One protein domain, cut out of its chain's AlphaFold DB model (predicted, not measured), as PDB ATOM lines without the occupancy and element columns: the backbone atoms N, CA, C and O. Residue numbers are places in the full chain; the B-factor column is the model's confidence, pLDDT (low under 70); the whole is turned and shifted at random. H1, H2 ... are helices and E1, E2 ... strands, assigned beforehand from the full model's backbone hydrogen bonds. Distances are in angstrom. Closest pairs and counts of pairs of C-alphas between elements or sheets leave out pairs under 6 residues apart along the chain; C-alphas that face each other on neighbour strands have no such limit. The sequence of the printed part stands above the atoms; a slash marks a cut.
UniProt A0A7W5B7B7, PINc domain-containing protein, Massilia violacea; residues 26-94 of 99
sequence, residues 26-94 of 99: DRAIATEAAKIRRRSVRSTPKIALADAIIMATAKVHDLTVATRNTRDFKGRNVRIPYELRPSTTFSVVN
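What this domain is: This is residues 26 to 94 of the 99 residues of the protein "PINc domain-containing protein" of Massilia violacea (UniProt A0A7W5B7B7). A pair of crossed helices, H1 and H2, makes one end of an elongated model, and a tiny strand hairpin, E1 and E2, makes the other. Between them a long loop, residues 61 to 82, folds back on itself, with residues 65 to 66 paired parallel with residues 78 to 79. The printed part has 69 residues, with two named helices and two named strands in the order H1, H2, E1, E2; the sheet, E1 - E2, is antiparallel. The class is mostly helix, though under half of the residues are in named elements. The whole is loose, with a radius of gyration of the C-alphas of 14.0 A and spans of 45 by 26 by 18 A.

How they stand to each other: E1, residues 83 to 85, and E2, residues 91 to 93, form a hairpin of antiparallel strands, with 138 degrees between their directions. N 83 and O 93 are 2.9 A apart and N 91 and O 85 are 3.2 A apart, both within hydrogen-bond range. The C-alphas of Leu 84 and Val 92 face each other at 4.9 A. H1, residues 27 to 41, is apart from both strands. H2, residues 49 to 60, is apart from E2. H1 and H2 touch, and their closest C-alphas, those of Ala 33 and Ile 53, are 4.9 A apart. They run opposite ways at a steep tilt of 55 degrees. In both helices every O i to N i+4 pair is within hydrogen-bond range.

Where its parts are: E1 is 6.5 A long and E2 6.3 A, from first to last C-alpha; E2 ends at C-alpha 93 (22.137, 10.264, -38.917). H1 is 20.8 A long and begins at C-alpha 27 (57.738, 15.480, -25.083). H2 is 16.2 A long.

The domain as a whole: The two C-alphas farthest apart, those of Arg 27 and Thr 88, are 46.1 A apart. The link from H2 to E1 is long, 22 residues. The printed part has no cut, and no printed residue is under 70 in pLDDT.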
ATOM      1  N   ASP A  26      53.254  17.380 -24.096       97.62
ATOM      2  CA  ASP A  26      54.549  16.985 -23.557       97.62
ATOM      3  C   ASP A  26      55.513  16.440 -24.631       97.62
ATOM      4  O   ASP A  26      55.219  16.363 -25.833       97.62
ATOM      5  N   ARG A  27      56.710  16.034 -24.194       98.31
ATOM      6  CA  ARG A  27      57.738  15.480 -25.083       98.31
ATOM      7  C   ARG A  27      57.319  14.150 -25.720       98.31
ATOM      8  O   ARG A  27      57.728  13.886 -26.857       98.31
ATOM      9  N   ALA A  28      56.560  13.309 -25.022       98.31
ATOM     10  CA  ALA A  28      56.114  12.017 -25.533       98.31
ATOM     11  C   ALA A  28      55.096  12.213 -26.665       98.31
ATOM     12  O   ALA A  28      55.277  11.670 -27.760       98.31
ATOM     13  N   ILE A  29      54.107  13.080 -26.440       98.25
ATOM     14  CA  ILE A  29      53.100  13.481 -27.421       98.25
ATOM     15  C   ILE A  29      53.772  14.153 -28.620       98.25
ATOM     16  O   ILE A  29      53.547  13.735 -29.757       98.25
ATOM     17  N   ALA A  30      54.658  15.130 -28.401       98.31
ATOM     18  CA  ALA A  30      55.355  15.822 -29.488       98.31
ATOM     19  C   ALA A  30      56.180  14.855 -30.358       98.31
ATOM     20  O   ALA A  30      56.165  14.933 -31.591       98.31
ATOM     21  N   THR A  31      56.870  13.901 -29.724       98.25
ATOM     22  CA  THR A  31      57.667  12.885 -30.424       98.25
ATOM     23  C   THR A  31      56.783  11.962 -31.263       98.25
ATOM     24  O   THR A  31      57.114  11.672 -32.417       98.25
ATOM     25  N   GLU A  32      55.655  11.495 -30.724       97.12
ATOM     26  CA  GLU A  32      54.738  10.636 -31.476       97.12
ATOM     27  C   GLU A  32      54.022  11.407 -32.597       97.12
ATOM     28  O   GLU A  32      53.917  10.890 -33.713       97.12
ATOM     29  N   ALA A  33      53.648  12.669 -32.374       96.44
ATOM     30  CA  ALA A  33      53.061  13.541 -33.391       96.44
ATOM     31  C   ALA A  33      54.013  13.734 -34.578       96.44
ATOM     32  O   ALA A  33      53.618  13.565 -35.736       96.44
ATOM     33  N   ALA A  34      55.299  13.988 -34.310       96.12
ATOM     34  CA  ALA A  34      56.324  14.089 -35.345       96.12
ATOM     35  C   ALA A  34      56.463  12.783 -36.147       96.12
ATOM     36  O   ALA A  34      56.577  12.818 -37.376       96.12
ATOM     37  N   LYS A  35      56.400  11.616 -35.487       94.88
ATOM     38  CA  LYS A  35      56.421  10.308 -36.166       94.88
ATOM     39  C   LYS A  35      55.187  10.107 -37.052       94.88
ATOM     40  O   LYS A  35      55.344   9.692 -38.202       94.88
ATOM     41  N   ILE A  36      53.986  10.408 -36.550       92.50
ATOM     42  CA  ILE A  36      52.725  10.320 -37.310       92.50
ATOM     43  C   ILE A  36      52.798  11.222 -38.543       92.50
ATOM     44  O   ILE A  36      52.608  10.751 -39.665       92.50
ATOM     45  N   ARG A  37      53.171  12.491 -38.352       93.00
ATOM     46  CA  ARG A  37      53.291  13.478 -39.426       93.00
ATOM     47  C   ARG A  37      54.340  13.072 -40.459       93.00
ATOM     48  O   ARG A  37      54.073  13.129 -41.653       93.00
ATOM     49  N   ARG A  38      55.524  12.617 -40.031       92.50
ATOM     50  CA  ARG A  38      56.591  12.168 -40.943       92.50
ATOM     51  C   ARG A  38      56.131  11.005 -41.818       92.50
ATOM     52  O   ARG A  38      56.424  11.007 -43.013       92.50
ATOM     53  N   ARG A  39      55.414  10.031 -41.243       88.81
ATOM     54  CA  ARG A  39      54.809   8.929 -42.007       88.81
ATOM     55  C   ARG A  39      53.779   9.463 -43.003       88.81
ATOM     56  O   ARG A  39      53.843   9.105 -44.172       88.81
ATOM     57  N   SER A  40      52.911  10.381 -42.576       85.44
ATOM     58  CA  SER A  40      51.868  10.943 -43.440       85.44
ATOM     59  C   SER A  40      52.404  11.841 -44.555       85.44
ATOM     60  O   SER A  40      51.731  12.042 -45.545       85.44
ATOM     61  N   VAL A  41      53.565  12.485 -44.412       83.06
ATOM     62  CA  VAL A  41      54.107  13.342 -45.489       83.06
ATOM     63  C   VAL A  41      54.548  12.504 -46.694       83.06
ATOM     64  O   VAL A  41      54.591  13.013 -47.811       83.06
ATOM     65  N   ARG A  42      54.826  11.216 -46.473       82.31
ATOM     66  CA  ARG A  42      55.241  10.254 -47.500       82.31
ATOM     67  C   ARG A  42      54.064   9.554 -48.192       82.31
ATOM     68  O   ARG A  42      54.299   8.755 -49.091       82.31
ATOM     69  N   SER A  43      52.821   9.831 -47.792       70.69
ATOM     70  CA  SER A  43      51.617   9.196 -48.342       70.69
ATOM     71  C   SER A  43      50.482  10.212 -48.441       70.69
ATOM     72  O   SER A  43      50.270  11.001 -47.529       70.69
ATOM     73  N   THR A  44      49.748  10.245 -49.546       73.81
ATOM     74  CA  THR A  44      48.618  11.169 -49.702       73.81
ATOM     75  C   THR A  44      47.329  10.563 -49.126       73.81
ATOM     76  O   THR A  44      47.081   9.375 -49.335       73.81
ATOM     77  N   PRO A  45      46.486  11.349 -48.421       76.38
ATOM     78  CA  PRO A  45      46.647  12.763 -48.068       76.38
ATOM     79  C   PRO A  45      47.559  13.002 -46.848       76.38
ATOM     80  O   PRO A  45      47.697  12.177 -45.948       76.38
ATOM     81  N   LYS A  46      48.160  14.195 -46.808       85.44
ATOM     82  CA  LYS A  46      49.002  14.664 -45.701       85.44
ATOM     83  C   LYS A  46      48.127  14.999 -44.481       85.44
ATOM     84  O   LYS A  46      47.298  15.892 -44.581       85.44
ATOM     85  N   ILE A  47      48.398  14.402 -43.320       88.56
ATOM     86  CA  ILE A  47      47.716  14.735 -42.049       88.56
ATOM     87  C   ILE A  47      48.203  16.094 -41.526       88.56
ATOM     88  O   ILE A  47      49.411  16.301 -41.457       88.56
ATOM     89  N   ALA A  48      47.324  17.024 -41.151       91.50
ATOM     90  CA  ALA A  48      47.742  18.318 -40.597       91.50
ATOM     91  C   ALA A  48      48.523  18.159 -39.273       91.50
ATOM     92  O   ALA A  48      48.404  17.149 -38.587       91.50
ATOM     93  N   LEU A  49      49.344  19.147 -38.889       93.62
ATOM     94  CA  LEU A  49      50.106  19.057 -37.632       93.62
ATOM     95  C   LEU A  49      49.178  18.944 -36.412       93.62
ATOM     96  O   LEU A  49      49.425  18.105 -35.554       93.62
ATOM     97  N   ALA A  50      48.108  19.742 -36.372       94.06
ATOM     98  CA  ALA A  50      47.125  19.697 -35.291       94.06
ATOM     99  C   ALA A  50      46.481  18.304 -35.169       94.06
ATOM    100  O   ALA A  50      46.457  17.733 -34.083       94.06
ATOM    101  N   ASP A  51      46.070  17.702 -36.289       93.69
ATOM    102  CA  ASP A  51      45.500  16.350 -36.301       93.69
ATOM    103  C   ASP A  51      46.509  15.287 -35.846       93.69
ATOM    104  O   ASP A  51      46.164  14.358 -35.116       93.69
ATOM    105  N   ALA A  52      47.780  15.435 -36.236       94.56
ATOM    106  CA  ALA A  52      48.847  14.550 -35.781       94.56
ATOM    107  C   ALA A  52      49.089  14.667 -34.267       94.56
ATOM    108  O   ALA A  52      49.370  13.650 -33.638       94.56
ATOM    109  N   ILE A  53      48.960  15.868 -33.689       97.00
ATOM    110  CA  ILE A  53      49.032  16.084 -32.237       97.00
ATOM    111  C   ILE A  53      47.848  15.404 -31.545       97.00
ATOM    112  O   ILE A  53      48.078  14.602 -30.649       97.00
ATOM    113  N   ILE A  54      46.611  15.619 -32.007       96.06
ATOM    114  CA  ILE A  54      45.411  14.980 -31.432       96.06
ATOM    115  C   ILE A  54      45.544  13.448 -31.451       96.06
ATOM    116  O   ILE A  54      45.304  12.781 -30.444       96.06
ATOM    117  N   MET A  55      45.979  12.881 -32.581       94.50
ATOM    118  CA  MET A  55      46.185  11.437 -32.715       94.50
ATOM    119  C   MET A  55      47.315  10.923 -31.810       94.50
ATOM    120  O   MET A  55      47.216   9.829 -31.253       94.50
ATOM    121  N   ALA A  56      48.394  11.693 -31.658       95.94
ATOM    122  CA  ALA A  56      49.497  11.346 -30.771       95.94
ATOM    123  C   ALA A  56      49.071  11.352 -29.302       95.94
ATOM    124  O   ALA A  56      49.368  10.386 -28.605       95.94
ATOM    125  N   THR A  57      48.341  12.379 -28.857       97.31
ATOM    126  CA  THR A  57      47.798  12.461 -27.495       97.31
ATOM    127  C   THR A  57      46.943  11.237 -27.197       97.31
ATOM    128  O   THR A  57      47.180  10.541 -26.212       97.31
ATOM    129  N   ALA A  58      46.017  10.899 -28.097       95.88
ATOM    130  CA  ALA A  58      45.179   9.722 -27.924       95.88
ATOM    131  C   ALA A  58      45.998   8.426 -27.850       95.88
ATOM    132  O   ALA A  58      45.745   7.580 -27.002       95.88
ATOM    133  N   LYS A  59      47.025   8.275 -28.689       94.56
ATOM    134  CA  LYS A  59      47.866   7.075 -28.693       94.56
ATOM    135  C   LYS A  59      48.751   6.946 -27.447       94.56
ATOM    136  O   LYS A  59      48.946   5.834 -26.971       94.56
ATOM    137  N   VAL A  60      49.305   8.049 -26.947       96.62
ATOM    138  CA  VAL A  60      50.168   8.061 -25.750       96.62
ATOM    139  C   VAL A  60      49.375   7.701 -24.492       96.62
ATOM    140  O   VAL A  60      49.899   7.001 -23.633       96.62
ATOM    141  N   HIS A  61      48.114   8.127 -24.416       96.25
ATOM    142  CA  HIS A  61      47.241   7.904 -23.259       96.25
ATOM    143  C   HIS A  61      46.231   6.751 -23.440       96.25
ATOM    144  O   HIS A  61      45.355   6.590 -22.599       96.25
ATOM    145  N   ASP A  62      46.331   5.976 -24.526       94.94
ATOM    146  CA  ASP A  62      45.374   4.922 -24.922       94.94
ATOM    147  C   ASP A  62      43.897   5.374 -24.917       94.94
ATOM    148  O   ASP A  62      42.987   4.677 -24.474       94.94
ATOM    149  N   LEU A  63      43.655   6.581 -25.428       95.62
ATOM    150  CA  LEU A  63      42.330   7.181 -25.546       95.62
ATOM    151  C   LEU A  63      41.732   6.958 -26.937       95.62
ATOM    152  O   LEU A  63      42.428   6.714 -27.926       95.62
ATOM    153  N   THR A  64      40.411   7.119 -27.015       95.38
ATOM    154  CA  THR A  64      39.660   7.110 -28.274       95.38
ATOM    155  C   THR A  64      39.397   8.535 -28.751       95.38
ATOM    156  O   THR A  64      38.854   9.354 -28.014       95.38
ATOM    157  N   VAL A  65      39.720   8.830 -30.011       95.75
ATOM    158  CA  VAL A  65      39.378  10.108 -30.649       95.75
ATOM    159  C   VAL A  65      37.931  10.057 -31.131       95.75
ATOM    160  O   VAL A  65      37.611   9.325 -32.070       95.75
ATOM    161  N   ALA A  66      37.059  10.860 -30.523       94.88
ATOM    162  CA  ALA A  66      35.718  11.112 -31.039       94.88
ATOM    163  C   ALA A  66      35.772  12.231 -32.089       94.88
ATOM    164  O   ALA A  66      36.097  13.372 -31.774       94.88
ATOM    165  N   THR A  67      35.477  11.923 -33.351       94.12
ATOM    166  CA  THR A  67      35.572  12.902 -34.445       94.12
ATOM    167  C   THR A  67      34.584  12.600 -35.559       94.12
ATOM    168  O   THR A  67      34.148  11.468 -35.730       94.12
ATOM    169  N   ARG A  68      34.238  13.617 -36.353       92.69
ATOM    170  CA  ARG A  68      33.534  13.430 -37.633       92.69
ATOM    171  C   ARG A  68      34.471  13.427 -38.834       92.69
ATOM    172  O   ARG A  68      34.023  13.204 -39.954       92.69
ATOM    173  N   ASN A  69      35.751  13.732 -38.630       89.56
ATOM    174  CA  ASN A  69      36.732  13.761 -39.703       89.56
ATOM    175  C   ASN A  69      37.211  12.337 -40.026       89.56
ATOM    176  O   ASN A  69      38.317  11.933 -39.676       89.56
ATOM    177  N   THR A  70      36.358  11.582 -40.714       87.06
ATOM    178  CA  THR A  70      36.617  10.200 -41.155       87.06
ATOM    179  C   THR A  70      37.741  10.091 -42.186       87.06
ATOM    180  O   THR A  70      38.289   9.009 -42.413       87.06
ATOM    181  N   ARG A  71      38.090  11.202 -42.845       83.62
ATOM    182  CA  ARG A  71      39.146  11.228 -43.857       83.62
ATOM    183  C   ARG A  71      40.523  11.184 -43.210       83.62
ATOM    184  O   ARG A  71      41.350  10.374 -43.633       83.62
ATOM    185  N   ASP A  72      40.747  12.037 -42.215       83.38
ATOM    186  CA  ASP A  72      42.079  12.264 -41.650       83.38
ATOM    187  C   ASP A  72      42.333  11.406 -40.392       83.38
ATOM    188  O   ASP A  72      43.481  11.078 -40.091       83.38
ATOM    189  N   PHE A  73      41.273  10.947 -39.711       87.56
ATOM    190  CA  PHE A  73      41.357  10.064 -38.544       87.56
ATOM    191  C   PHE A  73      40.832   8.667 -38.877       87.56
ATOM    192  O   PHE A  73      39.651   8.479 -39.165       87.56
ATOM    193  N   LYS A  74      41.718   7.669 -38.811       83.88
ATOM    194  CA  LYS A  74      41.399   6.255 -39.050       83.88
ATOM    195  C   LYS A  74      42.139   5.372 -38.054       83.88
ATOM    196  O   LYS A  74      43.261   5.687 -37.664       83.88
ATOM    197  N   GLY A  75      41.541   4.239 -37.705       83.75
ATOM    198  CA  GLY A  75      42.151   3.230 -36.842       83.75
ATOM    199  C   GLY A  75      41.209   2.760 -35.742       83.75
ATOM    200  O   GLY A  75      40.094   3.251 -35.611       83.75
ATOM    201  N   ARG A  76      41.683   1.797 -34.948       84.69
ATOM    202  CA  ARG A  76      40.891   1.147 -33.894       84.69
ATOM    203  C   ARG A  76      40.423   2.109 -32.796       84.69
ATOM    204  O   ARG A  76      39.346   1.925 -32.254       84.69
ATOM    205  N   ASN A  77      41.213   3.140 -32.505       87.75
ATOM    206  CA  ASN A  77      40.941   4.094 -31.429       87.75
ATOM    207  C   ASN A  77      40.249   5.373 -31.956       87.75
ATOM    208  O   ASN A  77      40.445   6.457 -31.417       87.75
ATOM    209  N   VAL A  78      39.476   5.276 -33.045       93.06
ATOM    210  CA  VAL A  78      38.681   6.388 -33.590       93.06
ATOM    211  C   VAL A  78      37.206   6.008 -33.534       93.06
ATOM    212  O   VAL A  78      36.810   4.979 -34.075       93.06
ATOM    213  N   ARG A  79      36.386   6.860 -32.915       94.38
ATOM    214  CA  ARG A  79      34.929   6.709 -32.849       94.38
ATOM    215  C   ARG A  79      34.267   7.829 -33.637       94.38
ATOM    216  O   ARG A  79      34.525   9.003 -33.377       94.38
ATOM    217  N   ILE A  80      33.375   7.466 -34.554       94.88
ATOM    218  CA  ILE A  80      32.529   8.409 -35.290       94.88
ATOM    219  C   ILE A  80      31.178   8.487 -34.569       94.88
ATOM    220  O   ILE A  80      30.442   7.504 -34.589       94.88
ATOM    221  N   PRO A  81      30.849   9.594 -33.873       94.88
ATOM    222  CA  PRO A  81      29.646   9.642 -33.040       94.88
ATOM    223  C   PRO A  81      28.348   9.702 -33.843       94.88
ATOM    224  O   PRO A  81      27.318   9.236 -33.371       94.88
ATOM    225  N   TYR A  82      28.398  10.326 -35.017       94.44
ATOM    226  CA  TYR A  82      27.283  10.495 -35.938       94.44
ATOM    227  C   TYR A  82      27.810  10.918 -37.310       94.44
ATOM    228  O   TYR A  82      28.941  11.401 -37.441       94.44
ATOM    229  N   GLU A  83      26.959  10.809 -38.322       91.75
ATOM    230  CA  GLU A  83      27.214  11.282 -39.679       91.75
ATOM    231  C   GLU A  83      26.277  12.443 -40.025       91.75
ATOM    232  O   GLU A  83      25.150  12.528 -39.535       91.75
ATOM    233  N   LEU A  84      26.744  13.356 -40.881       90.31
ATOM    234  CA  LEU A  84      25.900  14.403 -41.450       90.31
ATOM    235  C   LEU A  84      25.500  14.008 -42.866       90.31
ATOM    236  O   LEU A  84      26.367  13.844 -43.726       90.31
ATOM    237  N   ARG A  85      24.193  13.903 -43.123       87.56
ATOM    238  CA  ARG A  85      23.666  13.749 -44.482       87.56
ATOM    239  C   ARG A  85      23.284  15.119 -45.058       87.56
ATOM    240  O   ARG A  85      22.449  15.802 -44.453       87.56
ATOM    241  N   PRO A  86      23.863  15.526 -46.208       79.31
ATOM    242  CA  PRO A  86      23.451  16.745 -46.886       79.31
ATOM    243  C   PRO A  86      22.038  16.582 -47.460       79.31
ATOM    244  O   PRO A  86      21.775  15.675 -48.247       79.31
ATOM    245  N   SER A  87      21.142  17.481 -47.070       78.94
ATOM    246  CA  SER A  87      19.865  17.772 -47.727       78.94
ATOM    247  C   SER A  87      19.638  19.292 -47.641       78.94
ATOM    248  O   SER A  87      20.550  20.016 -47.236       78.94
ATOM    249  N   THR A  88      18.453  19.803 -47.990       78.56
ATOM    250  CA  THR A  88      18.097  21.232 -47.842       78.56
ATOM    251  C   THR A  88      18.349  21.772 -46.420       78.56
ATOM    252  O   THR A  88      18.536  22.970 -46.230       78.56
ATOM    253  N   THR A  89      18.414  20.899 -45.410       78.19
ATOM    254  CA  THR A  89      18.896  21.202 -44.055       78.19
ATOM    255  C   THR A  89      19.734  20.021 -43.559       78.19
ATOM    256  O   THR A  89      19.298  18.879 -43.676       78.19
ATOM    257  N   PHE A  90      20.939  20.249 -43.022       83.56
ATOM    258  CA  PHE A  90      21.798  19.152 -42.549       83.56
ATOM    259  C   PHE A  90      21.051  18.247 -41.560       83.56
ATOM    260  O   PHE A  90      20.536  18.719 -40.548       83.56
ATOM    261  N   SER A  91      21.023  16.944 -41.844       88.19
ATOM    262  CA  SER A  91      20.415  15.944 -40.960       88.19
ATOM    263  C   SER A  91      21.495  15.107 -40.282       88.19
ATOM    264  O   SER A  91      22.436  14.642 -40.932       88.19
ATOM    265  N   VAL A  92      21.369  14.930 -38.965       90.50
ATOM    266  CA  VAL A  92      22.225  14.030 -38.183       90.50
ATOM    267  C   VAL A  92      21.672  12.616 -38.309       90.50
ATOM    268  O   VAL A  92      20.495  12.381 -38.045       90.50
ATOM    269  N   VAL A  93      22.509  11.670 -38.720       91.50
ATOM    270  CA  VAL A  93      22.137  10.264 -38.917       91.50
ATOM    271  C   VAL A  93      23.200   9.338 -38.329       91.50
ATOM    272  O   VAL A  93      24.288   9.790 -37.974       91.50
ATOM    273  N   ASN A  94      22.892   8.039 -38.237       90.25
ATOM    274  CA  ASN A  94      23.836   7.004 -37.794       90.25
ATOM    275  C   ASN A  94      24.475   7.329 -36.428       90.25
ATOM    276  O   ASN A  94      25.689   7.254 -36.259       90.25
TER     277      ASN A  94